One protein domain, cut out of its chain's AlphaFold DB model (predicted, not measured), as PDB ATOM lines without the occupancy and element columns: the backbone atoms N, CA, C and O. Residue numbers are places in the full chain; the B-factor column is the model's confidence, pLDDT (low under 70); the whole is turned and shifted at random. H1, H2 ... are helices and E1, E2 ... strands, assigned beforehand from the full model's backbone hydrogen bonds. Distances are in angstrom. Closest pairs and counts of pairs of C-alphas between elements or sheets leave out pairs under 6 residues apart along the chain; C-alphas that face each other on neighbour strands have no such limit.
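This is residues 180 to 273 of the 291 residues of the protein "DUF4868 domain-containing protein" of Epulopiscium sp (UniProt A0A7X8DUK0). Helices H3 and H6 lie side by side, and the small strand pair E1 and E2 lies across from H3, next to H6 and H1. H1 and H2 sit at one end of this body, H5 and the final strand E3 at the other. The printed part has 94 residues, with six named helices and three named strands in the order H1 E1 H2 H3 H4 H5 E2 H6 E3; of the 61 residues in named elements helices hold 51 and strands 10, mostly helix by class, and the sheet E1 E2 is parallel. The whole is compact, radius of gyration of the C-alphas 12.3 A, and spans 34 by 28 by 24 A.

E1, residues 195 to 197, and E2, residues 249 to 252, are parallel neighbours at 39 degrees, with N 196 and O 250 2.8 A apart, within hydrogen-bond range. H6, residues 256 to 266, comes closest to E2 at the C-alphas of Gln 259 and Phe 252, 6.4 A. H6 touches H3, residues 209 to 221, at Leu 263 and Lys 214, closest C-alphas 6.1 A, at a shallow tilt of 31 degrees, the same way. H1, residues 183 to 190, touches H3 at a steep tilt of 66 degrees, closest C-alphas Asp 185 and Ala 216, 6.8 A; H3 does this with residues 215 to 219 alone. H1 also touches H2, residues 201 to 205, closest C-alphas Glu 187 and Val 201, 6.4 A. H4, residues 223 to 226, and H5, residues 229 to 238, are each close to H6 but not clearly touching, closest C-alphas 7.0 A and 7.3 A. E1, H2 H3 H4 H5 and E2 form a strand-helix-strand unit, two parallel strands with helices between. Every O i to N i+4 pair is within range in H1, H2, H3, H5 and H6; H4 is too short for one.

H1 begins at C-alpha 183 (245.969, 79.460, 159.194). H3 is 18.1 A long, H6 15.3 A and H5 14.1 A. E3, residues 270 to 272, pairs with no named strand and ends at C-alpha 272 (230.104, 103.618, 176.677).

The C-alphas of Glu 202 and Gly 273, the farthest apart, are 37.5 A apart. The printed part has no cut and no long link; residues 272 to 273 are under pLDDT 70.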
ATOM      1  N   GLU A 180     250.094  87.601 164.782       90.62
ATOM      2  CA  GLU A 180     249.007  87.441 163.815       90.62
ATOM      3  C   GLU A 180     248.459  86.005 163.883       90.62
ATOM      4  O   GLU A 180     249.235  85.065 164.044       90.62
ATOM      5  N   ALA A 181     247.140  85.822 163.751       89.50
ATOM      6  CA  ALA A 181     246.522  84.494 163.684       89.50
ATOM      7  C   ALA A 181     247.095  83.690 162.513       89.50
ATOM      8  O   ALA A 181     247.078  84.174 161.381       89.50
ATOM      9  N   THR A 182     247.581  82.477 162.768       90.94
ATOM     10  CA  THR A 182     248.015  81.513 161.742       90.94
ATOM     11  C   THR A 182     246.820  80.945 160.967       90.94
ATOM     12  O   THR A 182     245.675  81.170 161.352       90.94
ATOM     13  N   ARG A 183     247.053  80.182 159.890       90.06
ATOM     14  CA  ARG A 183     245.969  79.460 159.194       90.06
ATOM     15  C   ARG A 183     245.188  78.557 160.150       90.06
ATOM     16  O   ARG A 183     243.965  78.607 160.178       90.06
ATOM     17  N   GLU A 184     245.899  77.809 160.990       91.12
ATOM     18  CA  GLU A 184     245.284  76.940 161.997       91.12
ATOM     19  C   GLU A 184     244.430  77.728 162.999       91.12
ATOM     20  O   GLU A 184     243.385  77.254 163.433       91.12
ATOM     21  N   ASP A 185     244.843  78.944 163.369       92.62
ATOM     22  CA  ASP A 185     244.036  79.817 164.224       92.62
ATOM     23  C   ASP A 185     242.755  80.279 163.520       92.62
ATOM     24  O   ASP A 185     241.693  80.305 164.138       92.62
ATOM     25  N   LEU A 186     242.826  80.622 162.231       92.00
ATOM     26  CA  LEU A 186     241.650  81.014 161.448       92.00
ATOM     27  C   LEU A 186     240.661  79.850 161.315       92.00
ATOM     28  O   LEU A 186     239.462  80.041 161.515       92.00
ATOM     29  N   GLU A 187     241.161  78.638 161.069       91.50
ATOM     30  CA  GLU A 187     240.356  77.413 161.051       91.50
ATOM     31  C   GLU A 187     239.728  77.134 162.425       91.50
ATOM     32  O   GLU A 187     238.534  76.837 162.512       91.50
ATOM     33  N   LYS A 188     240.484  77.279 163.522       92.88
ATOM     34  CA  LYS A 188     239.946  77.150 164.890       92.88
ATOM     35  C   LYS A 188     238.848  78.172 165.153       92.88
ATOM     36  O   LYS A 188     237.787  77.800 165.646       92.88
ATOM     37  N   PHE A 189     239.078  79.435 164.800       92.75
ATOM     38  CA  PHE A 189     238.102  80.509 164.954       92.75
ATOM     39  C   PHE A 189     236.817  80.210 164.177       92.75
ATOM     40  O   PHE A 189     235.737  80.286 164.753       92.75
ATOM     41  N   ALA A 190     236.928  79.786 162.916       90.62
ATOM     42  CA  ALA A 190     235.790  79.421 162.074       90.62
ATOM     43  C   ALA A 190     234.954  78.262 162.622       90.62
ATOM     44  O   ALA A 190     233.741  78.216 162.410       90.62
ATOM     45  N   ASN A 191     235.593  77.355 163.359       90.69
ATOM     46  CA  ASN A 191     234.959  76.166 163.911       90.69
ATOM     47  C   ASN A 191     234.466  76.326 165.357       90.69
ATOM     48  O   ASN A 191     233.925  75.368 165.908       90.69
ATOM     49  N   LEU A 192     234.594  77.504 165.984       91.19
ATOM     50  CA  LEU A 192     234.071  77.712 167.337       91.19
ATOM     51  C   LEU A 192     232.553  77.459 167.394       91.19
ATOM     52  O   LEU A 192     231.768  77.901 166.550       91.19
ATOM     53  N   ASP A 193     232.094  76.800 168.459       88.25
ATOM     54  CA  ASP A 193     230.669  76.499 168.660       88.25
ATOM     55  C   ASP A 193     229.797  77.745 168.818       88.25
ATOM     56  O   ASP A 193     228.587  77.700 168.606       88.25
ATOM     57  N   VAL A 194     230.411  78.871 169.165       89.69
ATOM     58  CA  VAL A 194     229.732  80.133 169.456       89.69
ATOM     59  C   VAL A 194     229.788  81.136 168.308       89.69
ATOM     60  O   VAL A 194     229.104  82.155 168.397       89.69
ATOM     61  N   ILE A 195     230.534  80.858 167.231       91.00
ATOM     62  CA  ILE A 195     230.656  81.748 166.070       91.00
ATOM     63  C   ILE A 195     230.304  81.029 164.758       91.00
ATOM     64  O   ILE A 195     230.540  79.836 164.595       91.00
ATOM     65  N   ALA A 196     229.687  81.750 163.830       90.62
ATOM     66  CA  ALA A 196     229.409  81.295 162.473       90.62
ATOM     67  C   ALA A 196     229.957  82.336 161.503       90.62
ATOM     68  O   ALA A 196     229.572  83.497 161.585       90.62
ATOM     69  N   ILE A 197     230.845  81.935 160.602       88.19
ATOM     70  CA  ILE A 197     231.456  82.846 159.633       88.19
ATOM     71  C   ILE A 197     230.619  82.837 158.353       88.19
ATOM     72  O   ILE A 197     230.209  81.773 157.892       88.19
ATOM     73  N   GLU A 198     230.296  84.020 157.824       84.31
ATOM     74  CA  GLU A 198     229.604  84.130 156.530       84.31
ATOM     75  C   GLU A 198     230.519  83.811 155.350       84.31
ATOM     76  O   GLU A 198     230.076  83.199 154.381       84.31
ATOM     77  N   ASN A 199     231.780  84.219 155.461       76.06
ATOM     78  CA  ASN A 199     232.817  83.987 154.468       76.06
ATOM     79  C   ASN A 199     233.498  82.628 154.674       76.06
ATOM     80  O   ASN A 199     233.491  82.074 155.776       76.06
ATOM     81  N   ASP A 200     234.135  82.118 153.622       76.12
ATOM     82  CA  ASP A 200     235.010  80.951 153.746       76.12
ATOM     83  C   ASP A 200     236.289  81.306 154.534       76.12
ATOM     84  O   ASP A 200     236.706  82.466 154.607       76.12
ATOM     85  N   VAL A 201     236.940  80.296 155.110       73.56
ATOM     86  CA  VAL A 201     238.232  80.414 155.799       73.56
ATOM     87  C   VAL A 201     239.293  81.018 154.876       73.56
ATOM     88  O   VAL A 201     240.121  81.799 155.338       73.56
ATOM     89  N   GLU A 202     239.233  80.729 153.575       77.81
ATOM     90  CA  GLU A 202     240.136  81.295 152.562       77.81
ATOM     91  C   GLU A 202     240.066  82.831 152.511       77.81
ATOM     92  O   GLU A 202     241.093  83.502 152.425       77.81
ATOM     93  N   GLU A 203     238.883  83.425 152.687       77.88
ATOM     94  CA  GLU A 203     238.739  84.886 152.732       77.88
ATOM     95  C   GLU A 203     239.266  85.494 154.041       77.88
ATOM     96  O   GLU A 203     239.636  86.673 154.079       77.88
ATOM     97  N   LEU A 204     239.330  84.709 155.124       77.75
ATOM     98  CA  LEU A 204     239.955  85.143 156.376       77.75
ATOM     99  C   LEU A 204     241.481  85.229 156.242       77.75
ATOM    100  O   LEU A 204     242.105  86.067 156.898       77.75
ATOM    101  N   GLU A 205     242.089  84.393 155.395       75.38
ATOM    102  CA  GLU A 205     243.535  84.419 155.137       75.38
ATOM    103  C   GLU A 205     243.969  85.708 154.429       75.38
ATOM    104  O   GLU A 205     245.039  86.248 154.725       75.38
ATOM    105  N   GLU A 206     243.114  86.243 153.553       81.44
ATOM    106  CA  GLU A 206     243.344  87.504 152.840       81.44
ATOM    107  C   GLU A 206     243.143  88.751 153.722       81.44
ATOM    108  O   GLU A 206     243.384  89.888 153.295       81.44
ATOM    109  N   MET A 207     242.702  88.576 154.972       82.88
ATOM    110  CA  MET A 207     242.474  89.696 155.873       82.88
ATOM    111  C   MET A 207     243.773  90.387 156.278       82.88
ATOM    112  O   MET A 207     244.841  89.795 156.439       82.88
ATOM    113  N   ASN A 208     243.663  91.695 156.509       86.00
ATOM    114  CA  ASN A 208     244.807  92.497 156.912       86.00
ATOM    115  C   ASN A 208     245.370  92.052 158.278       86.00
ATOM    116  O   ASN A 208     244.693  91.440 159.110       86.00
ATOM    117  N   LYS A 209     246.622  92.447 158.531       87.56
ATOM    118  CA  LYS A 209     247.341  92.158 159.780       87.56
ATOM    119  C   LYS A 209     246.539  92.525 161.027       87.56
ATOM    120  O   LYS A 209     246.552  91.786 162.002       87.56
ATOM    121  N   TRP A 210     245.829  93.655 161.002       88.19
ATOM    122  CA  TRP A 210     245.030  94.105 162.143       88.19
ATOM    123  C   TRP A 210     243.941  93.086 162.492       88.19
ATOM    124  O   TRP A 210     243.854  92.664 163.642       88.19
ATOM    125  N   THR A 211     243.175  92.618 161.506       89.31
ATOM    126  CA  THR A 211     242.133  91.613 161.728       89.31
ATOM    127  C   THR A 211     242.721  90.292 162.219       89.31
ATOM    128  O   THR A 211     242.227  89.738 163.200       89.31
ATOM    129  N   ARG A 212     243.825  89.823 161.618       90.69
ATOM    130  CA  ARG A 212     244.494  88.586 162.056       90.69
ATOM    131  C   ARG A 212     244.982  88.671 163.502       90.69
ATOM    132  O   ARG A 212     244.832  87.710 164.249       90.69
ATOM    133  N   LYS A 213     245.507  89.819 163.940       90.00
ATOM    134  CA  LYS A 213     245.887  90.039 165.348       90.00
ATOM    135  C   LYS A 213     244.687  90.003 166.290       90.00
ATOM    136  O   LYS A 213     244.785  89.460 167.389       90.00
ATOM    137  N   LYS A 214     243.543  90.554 165.869       90.19
ATOM    138  CA  LYS A 214     242.308  90.527 166.666       90.19
ATOM    139  C   LYS A 214     241.755  89.123 166.824       90.19
ATOM    140  O   LYS A 214     241.414  88.748 167.939       90.19
ATOM    141  N   ILE A 215     241.734  88.337 165.752       91.75
ATOM    142  CA  ILE A 215     241.317  86.932 165.825       91.75
ATOM    143  C   ILE A 215     242.227  86.159 166.788       91.75
ATOM    144  O   ILE A 215     241.715  85.505 167.695       91.75
ATOM    145  N   ALA A 216     243.554  86.313 166.678       91.00
ATOM    146  CA  ALA A 216     244.493  85.696 167.619       91.00
ATOM    147  C   ALA A 216     244.210  86.115 169.072       91.00
ATOM    148  O   ALA A 216     244.095  85.269 169.952       91.00
ATOM    149  N   THR A 217     243.997  87.413 169.317       87.19
ATOM    150  CA  THR A 217     243.672  87.940 170.657       87.19
ATOM    151  C   THR A 217     242.385  87.325 171.224       87.19
ATOM    152  O   THR A 217     242.317  86.973 172.404       87.19
ATOM    153  N   ILE A 218     241.348  87.181 170.396       89.62
ATOM    154  CA  ILE A 218     240.055  86.608 170.796       89.62
ATOM    155  C   ILE A 218     240.209  85.130 171.168       89.62
ATOM    156  O   ILE A 218     239.690  84.717 172.207       89.62
ATOM    157  N   LEU A 219     240.955  84.362 170.370       90.44
ATOM    158  CA  LEU A 219     241.261  82.960 170.663       90.44
ATOM    159  C   LEU A 219     242.071  82.826 171.957       90.44
ATOM    160  O   LEU A 219     241.668  82.108 172.868       90.44
ATOM    161  N   ASP A 220     243.163  83.577 172.090       86.12
ATOM    162  CA  ASP A 220     244.082  83.454 173.227       86.12
ATOM    163  C   ASP A 220     243.435  83.890 174.551       86.12
ATOM    164  O   ASP A 220     243.685  83.300 175.613       86.12
ATOM    165  N   SER A 221     242.573  84.912 174.501       83.06
ATOM    166  CA  SER A 221     241.806  85.378 175.661       83.06
ATOM    167  C   SER A 221     240.695  84.409 176.071       83.06
ATOM    168  O   SER A 221     240.300  84.411 177.246       83.06
ATOM    169  N   GLY A 222     240.193  83.586 175.143       86.69
ATOM    170  CA  GLY A 222     239.031  82.721 175.342       86.69
ATOM    171  C   GLY A 222     237.759  83.505 175.682       86.69
ATOM    172  O   GLY A 222     236.877  82.980 176.361       86.69
ATOM    173  N   VAL A 223     237.658  84.785 175.290       87.25
ATOM    174  CA  VAL A 223     236.527  85.664 175.654       87.25
ATOM    175  C   VAL A 223     235.179  85.074 175.233       87.25
ATOM    176  O   VAL A 223     234.201  85.178 175.975       87.25
ATOM    177  N   LEU A 224     235.153  84.398 174.084       88.94
ATOM    178  CA  LEU A 224     233.978  83.740 173.522       88.94
ATOM    179  C   LEU A 224     233.576  82.459 174.278       88.94
ATOM    180  O   LEU A 224     232.403  82.109 174.294       88.94
ATOM    181  N   GLU A 225     234.518  81.782 174.935       86.56
ATOM    182  CA  GLU A 225     234.272  80.562 175.721       86.56
ATOM    183  C   GLU A 225     233.884  80.893 177.169       86.56
ATOM    184  O   GLU A 225     233.052  80.225 177.784       86.56
ATOM    185  N   LYS A 226     234.469  81.965 177.719       86.00
ATOM    186  CA  LYS A 226     234.226  82.445 179.090       86.00
ATOM    187  C   LYS A 226     232.887  83.159 179.255       86.00
ATOM    188  O   LYS A 226     232.407  83.303 180.378       86.00
ATOM    189  N   ASN A 227     232.292  83.624 178.159       85.38
ATOM    190  CA  ASN A 227     231.036  84.358 178.169       85.38
ATOM    191  C   ASN A 227     229.988  83.616 177.350       85.38
ATOM    192  O   ASN A 227     230.197  83.295 176.186       85.38
ATOM    193  N   ASN A 228     228.811  83.395 177.933       87.94
ATOM    194  CA  ASN A 228     227.698  82.876 177.149       87.94
ATOM    195  C   ASN A 228     227.205  83.932 176.138       87.94
ATOM    196  O   ASN A 228     227.315  85.141 176.357       87.94
ATOM    197  N   ILE A 229     226.591  83.466 175.049       89.62
ATOM    198  CA  ILE A 229     226.110  84.328 173.956       89.62
ATOM    199  C   ILE A 229     225.116  85.385 174.453       89.62
ATOM    200  O   ILE A 229     225.141  86.518 173.987       89.62
ATOM    201  N   LYS A 230     224.271  85.062 175.443       90.19
ATOM    202  CA  LYS A 230     223.311  86.029 176.001       90.19
ATOM    203  C   LYS A 230     224.016  87.233 176.631       90.19
ATOM    204  O   LYS A 230     223.571  88.358 176.428       90.19
ATOM    205  N   ASN A 231     225.105  87.005 177.363       89.12
ATOM    206  CA  ASN A 231     225.904  88.070 177.969       89.12
ATOM    207  C   ASN A 231     226.589  88.914 176.894       89.12
ATOM    208  O   ASN A 231     226.525  90.137 176.962       89.12
ATOM    209  N   ILE A 232     227.178  88.270 175.882       90.88
ATOM    210  CA  ILE A 232     227.816  88.961 174.755       90.88
ATOM    211  C   ILE A 232     226.822  89.901 174.059       90.88
ATOM    212  O   ILE A 232     227.104  91.087 173.912       90.88
ATOM    213  N   LEU A 233     225.633  89.406 173.701       91.81
ATOM    214  CA  LEU A 233     224.599  90.222 173.056       91.81
ATOM    215  C   LEU A 233     224.093  91.345 173.960       91.81
ATOM    216  O   LEU A 233     223.840  92.447 173.485       91.81
ATOM    217  N   LYS A 234     223.945  91.080 175.263       91.00
ATOM    218  CA  LYS A 234     223.551  92.105 176.234       91.00
ATOM    219  C   LYS A 234     224.554  93.262 176.234       91.00
ATOM    220  O   LYS A 234     224.140  94.402 176.058       91.00
ATOM    221  N   PHE A 235     225.846  92.970 176.378       86.88
ATOM    222  CA  PHE A 235     226.886  94.000 176.399       86.88
ATOM    223  C   PHE A 235     227.044  94.703 175.045       86.88
ATOM    224  O   PHE A 235     227.237  95.912 175.009       86.88
ATOM    225  N   ALA A 236     226.900  93.986 173.931       89.38
ATOM    226  CA  ALA A 236     226.928  94.595 172.605       89.38
ATOM    227  C   ALA A 236     225.774  95.593 172.408       89.38
ATOM    228  O   ALA A 236     226.004  96.722 171.981       89.38
ATOM    229  N   ASN A 237     224.554  95.226 172.816       88.88
ATOM    230  CA  ASN A 237     223.392  96.118 172.785       88.88
ATOM    231  C   ASN A 237     223.573  97.331 173.705       88.88
ATOM    232  O   ASN A 237     223.265  98.454 173.312       88.88
ATOM    233  N   GLU A 238     224.132  97.131 174.903       85.62
ATOM    234  CA  GLU A 238     224.525  98.231 175.790       85.62
ATOM    235  C   GLU A 238     225.551  99.162 175.135       85.62
ATOM    236  O   GLU A 238     225.678 100.298 175.559       85.62
ATOM    237  N   LEU A 239     226.251  98.761 174.079       83.50
ATOM    238  CA  LEU A 239     227.201  99.598 173.345       83.50
ATOM    239  C   LEU A 239     226.701  99.994 171.948       83.50
ATOM    240  O   LEU A 239     227.496 100.460 171.140       83.50
ATOM    241  N   ASN A 240     225.405  99.821 171.651       85.56
ATOM    242  CA  ASN A 240     224.805 100.012 170.322       85.56
ATOM    243  C   ASN A 240     225.583  99.299 169.193       85.56
ATOM    244  O   ASN A 240     225.668  99.796 168.068       85.56
ATOM    245  N   ILE A 241     226.177  98.144 169.496       87.62
ATOM    246  CA  ILE A 241     226.852  97.288 168.524       87.62
ATOM    247  C   ILE A 241     225.858  96.220 168.093       87.62
ATOM    248  O   ILE A 241     225.462  95.361 168.879       87.62
ATOM    249  N   GLU A 242     225.469  96.274 166.827       87.56
ATOM    250  CA  GLU A 242     224.601  95.269 166.235       87.56
ATOM    251  C   GLU A 242     225.393  93.979 165.989       87.56
ATOM    252  O   GLU A 242     226.364  93.961 165.227       87.56
ATOM    253  N   ILE A 243     224.986  92.901 166.662       91.00
ATOM    254  CA  ILE A 243     225.534  91.557 166.475       91.00
ATOM    255  C   ILE A 243     224.407  90.641 166.019       91.00
ATOM    256  O   ILE A 243     223.444  90.398 166.748       91.00
ATOM    257  N   GLU A 244     224.551  90.108 164.813       91.50
ATOM    258  CA  GLU A 244     223.610  89.152 164.246       91.50
ATOM    259  C   GLU A 244     223.860  87.749 164.818       91.50
ATOM    260  O   GLU A 244     224.993  87.364 165.119       91.50
ATOM    261  N   VAL A 245     222.794  86.965 164.987       91.75
ATOM    262  CA  VAL A 245     222.873  85.591 165.502       91.75
ATOM    263  C   VAL A 245     222.174  84.651 164.539       91.75
ATOM    264  O   VAL A 245     220.997  84.824 164.228       91.75
ATOM    265  N   LYS A 246     222.878  83.598 164.125       88.62
ATOM    266  CA  LYS A 246     222.366  82.561 163.227       88.62
ATOM    267  C   LYS A 246     222.591  81.198 163.858       88.62
ATOM    268  O   LYS A 246     223.685  80.896 164.316       88.62
ATOM    269  N   ASN A 247     221.548  80.369 163.922       86.69
ATOM    270  CA  ASN A 247     221.617  79.021 164.506       86.69
ATOM    271  C   ASN A 247     222.236  78.985 165.919       86.69
ATOM    272  O   ASN A 247     222.996  78.081 166.246       86.69
ATOM    273  N   LYS A 248     221.893  79.972 166.762       87.50
ATOM    274  CA  LYS A 248     222.450  80.161 168.116       87.50
ATOM    275  C   LYS A 248     223.959  80.446 168.157       87.50
ATOM    276  O   LYS A 248     224.540  80.286 169.220       87.50
ATOM    277  N   LYS A 249     224.574  80.889 167.060       91.50
ATOM    278  CA  LYS A 249     225.964  81.360 167.002       91.50
ATOM    279  C   LYS A 249     226.018  82.840 166.631       91.50
ATOM    280  O   LYS A 249     225.157  83.313 165.892       91.50
ATOM    281  N   ILE A 250     227.022  83.555 167.128       92.25
ATOM    282  CA  ILE A 250     227.336  84.924 166.708       92.25
ATOM    283  C   ILE A 250     227.776  84.880 165.247       92.25
ATOM    284  O   ILE A 250     228.701  84.149 164.903       92.25
ATOM    285  N   LEU A 251     227.112  85.642 164.389       92.44
ATOM    286  CA  LEU A 251     227.477  85.748 162.988       92.44
ATOM    287  C   LEU A 251     228.694  86.671 162.858       92.44
ATOM    288  O   LEU A 251     228.636  87.836 163.251       92.44
ATOM    289  N   PHE A 252     229.796  86.154 162.321       92.12
ATOM    290  CA  PHE A 252     230.931  86.949 161.881       92.12
ATOM    291  C   PHE A 252     230.675  87.365 160.422       92.12
ATOM    292  O   PHE A 252     230.720  86.507 159.534       92.12
ATOM    293  N   PRO A 253     230.333  88.641 160.181       89.88
ATOM    294  CA  PRO A 253     229.730  89.076 158.929       89.88
ATOM    295  C   PRO A 253     230.757  89.147 157.802       89.88
ATOM    296  O   PRO A 253     231.948  89.280 158.068       89.88
ATOM    297  N   ALA A 254     230.308  89.146 156.550       86.62
ATOM    298  CA  ALA A 254     231.156  89.410 155.382       86.62
ATOM    299  C   ALA A 254     231.613  90.881 155.295       86.62
ATOM    300  O   ALA A 254     232.682  91.206 154.774       86.62
ATOM    301  N   ASP A 255     230.781  91.793 155.810       89.19
ATOM    302  CA  ASP A 255     231.022  93.231 155.753       89.19
ATOM    303  C   ASP A 255     232.203  93.655 156.645       89.19
ATOM    304  O   ASP A 255     232.180  93.500 157.870       89.19
ATOM    305  N   LYS A 256     233.223  94.266 156.031       86.12
ATOM    306  CA  LYS A 256     234.473  94.657 156.708       86.12
ATOM    307  C   LYS A 256     234.259  95.650 157.853       86.12
ATOM    308  O   LYS A 256     235.016  95.631 158.826       86.12
ATOM    309  N   GLN A 257     233.257  96.526 157.763       86.25
ATOM    310  CA  GLN A 257     232.984  97.513 158.807       86.25
ATOM    311  C   GLN A 257     232.312  96.854 160.018       86.25
ATOM    312  O   GLN A 257     232.732  97.095 161.155       86.25
ATOM    313  N   LYS A 258     231.331  95.974 159.791       88.81
ATOM    314  CA  LYS A 258     230.694  95.176 160.845       88.81
ATOM    315  C   LYS A 258     231.691  94.218 161.510       88.81
ATOM    316  O   LYS A 258     231.745  94.176 162.738       88.81
ATOM    317  N   GLN A 259     232.550  93.538 160.737       89.69
ATOM    318  CA  GLN A 259     233.641  92.702 161.272       89.69
ATOM    319  C   GLN A 259     234.523  93.499 162.229       89.69
ATOM    320  O   GLN A 259     234.776  93.081 163.358       89.69
ATOM    321  N   ARG A 260     234.965  94.684 161.792       88.75
ATOM    322  CA  ARG A 260     235.831  95.555 162.586       88.75
ATOM    323  C   ARG A 260     235.182  95.941 163.916       88.75
ATOM    324  O   ARG A 260     235.876  95.944 164.930       88.75
ATOM    325  N   ASN A 261     233.884  96.238 163.929       88.62
ATOM    326  CA  ASN A 261     233.156  96.575 165.155       88.62
ATOM    327  C   ASN A 261     233.052  95.377 166.113       88.62
ATOM    328  O   ASN A 261     233.344  95.532 167.297       88.62
ATOM    329  N   ILE A 262     232.720  94.184 165.607       91.81
ATOM    330  CA  ILE A 262     232.649  92.960 166.424       91.81
ATOM    331  C   ILE A 262     234.019  92.617 167.019       91.81
ATOM    332  O   ILE A 262     234.118  92.342 168.211       91.81
ATOM    333  N   LEU A 263     235.090  92.679 166.223       91.44
ATOM    334  CA  LEU A 263     236.447  92.375 166.690       91.44
ATOM    335  C   LEU A 263     236.909  93.333 167.788       91.44
ATOM    336  O   LEU A 263     237.473  92.893 168.787       91.44
ATOM    337  N   LYS A 264     236.652  94.634 167.619       87.94
ATOM    338  CA  LYS A 264     236.960  95.643 168.640       87.94
ATOM    339  C   LYS A 264     236.169  95.410 169.916       87.94
ATOM    340  O   LYS A 264     236.745  95.453 170.994       87.94
ATOM    341  N   PHE A 265     234.875  95.131 169.794       89.06
ATOM    342  CA  PHE A 265     234.021  94.815 170.933       89.06
ATOM    343  C   PHE A 265     234.537  93.602 171.714       89.06
ATOM    344  O   PHE A 265     234.738  93.694 172.918       89.06
ATOM    345  N   LEU A 266     234.827  92.494 171.026       88.56
ATOM    346  CA  LEU A 266     235.341  91.274 171.655       88.56
ATOM    347  C   LEU A 266     236.744  91.453 172.262       88.56
ATOM    348  O   LEU A 266     237.136  90.669 173.120       88.56
ATOM    349  N   CYS A 267     237.490  92.471 171.829       84.75
ATOM    350  CA  CYS A 267     238.783  92.853 172.398       84.75
ATOM    351  C   CYS A 267     238.687  93.983 173.447       84.75
ATOM    352  O   CYS A 267     239.725  94.538 173.803       84.75
ATOM    353  N   ASP A 268     237.483  94.339 173.918       79.50
ATOM    354  CA  ASP A 268     237.214  95.440 174.862       79.50
ATOM    355  C   ASP A 268     237.723  96.825 174.399       79.50
ATOM    356  O   ASP A 268     238.084  97.689 175.199       79.50
ATOM    357  N   GLU A 269     237.739  97.064 173.086       79.69
ATOM    358  CA  GLU A 269     238.173  98.334 172.481       79.69
ATOM    359  C   GLU A 269     237.025  99.327 172.252       79.69
ATOM    360  O   GLU A 269     237.261 100.449 171.798       79.69
ATOM    361  N   ILE A 270     235.787  98.927 172.556       80.69
ATOM    362  CA  ILE A 270     234.584  99.766 172.477       80.69
ATOM    363  C   ILE A 270     233.944  99.831 173.859       80.69
ATOM    364  O   ILE A 270     233.769  98.809 174.517       80.69
ATOM    365  N   PHE A 271     233.569 101.030 174.294       70.06
ATOM    366  CA  PHE A 271     232.924 101.240 175.589       70.06
ATOM    367  C   PHE A 271     232.001 102.464 175.564       70.06
ATOM    368  O   PHE A 271     232.157 103.370 174.744       70.06
ATOM    369  N   ARG A 272     231.033 102.499 176.483       67.44
ATOM    370  CA  ARG A 272     230.104 103.618 176.677       67.44
ATOM    371  C   ARG A 272     230.658 104.548 177.749       67.44
ATOM    372  O   ARG A 272     231.063 104.091 178.815       67.44
ATOM    373  N   GLY A 273     230.699 105.844 177.455       52.72
ATOM    374  CA  GLY A 273     231.041 106.866 178.434       52.72
ATOM    375  C   GLY A 273     229.859 107.102 179.357       52.72
ATOM    376  O   GLY A 273     228.744 107.332 178.902       52.72
TER     377      GLY A 273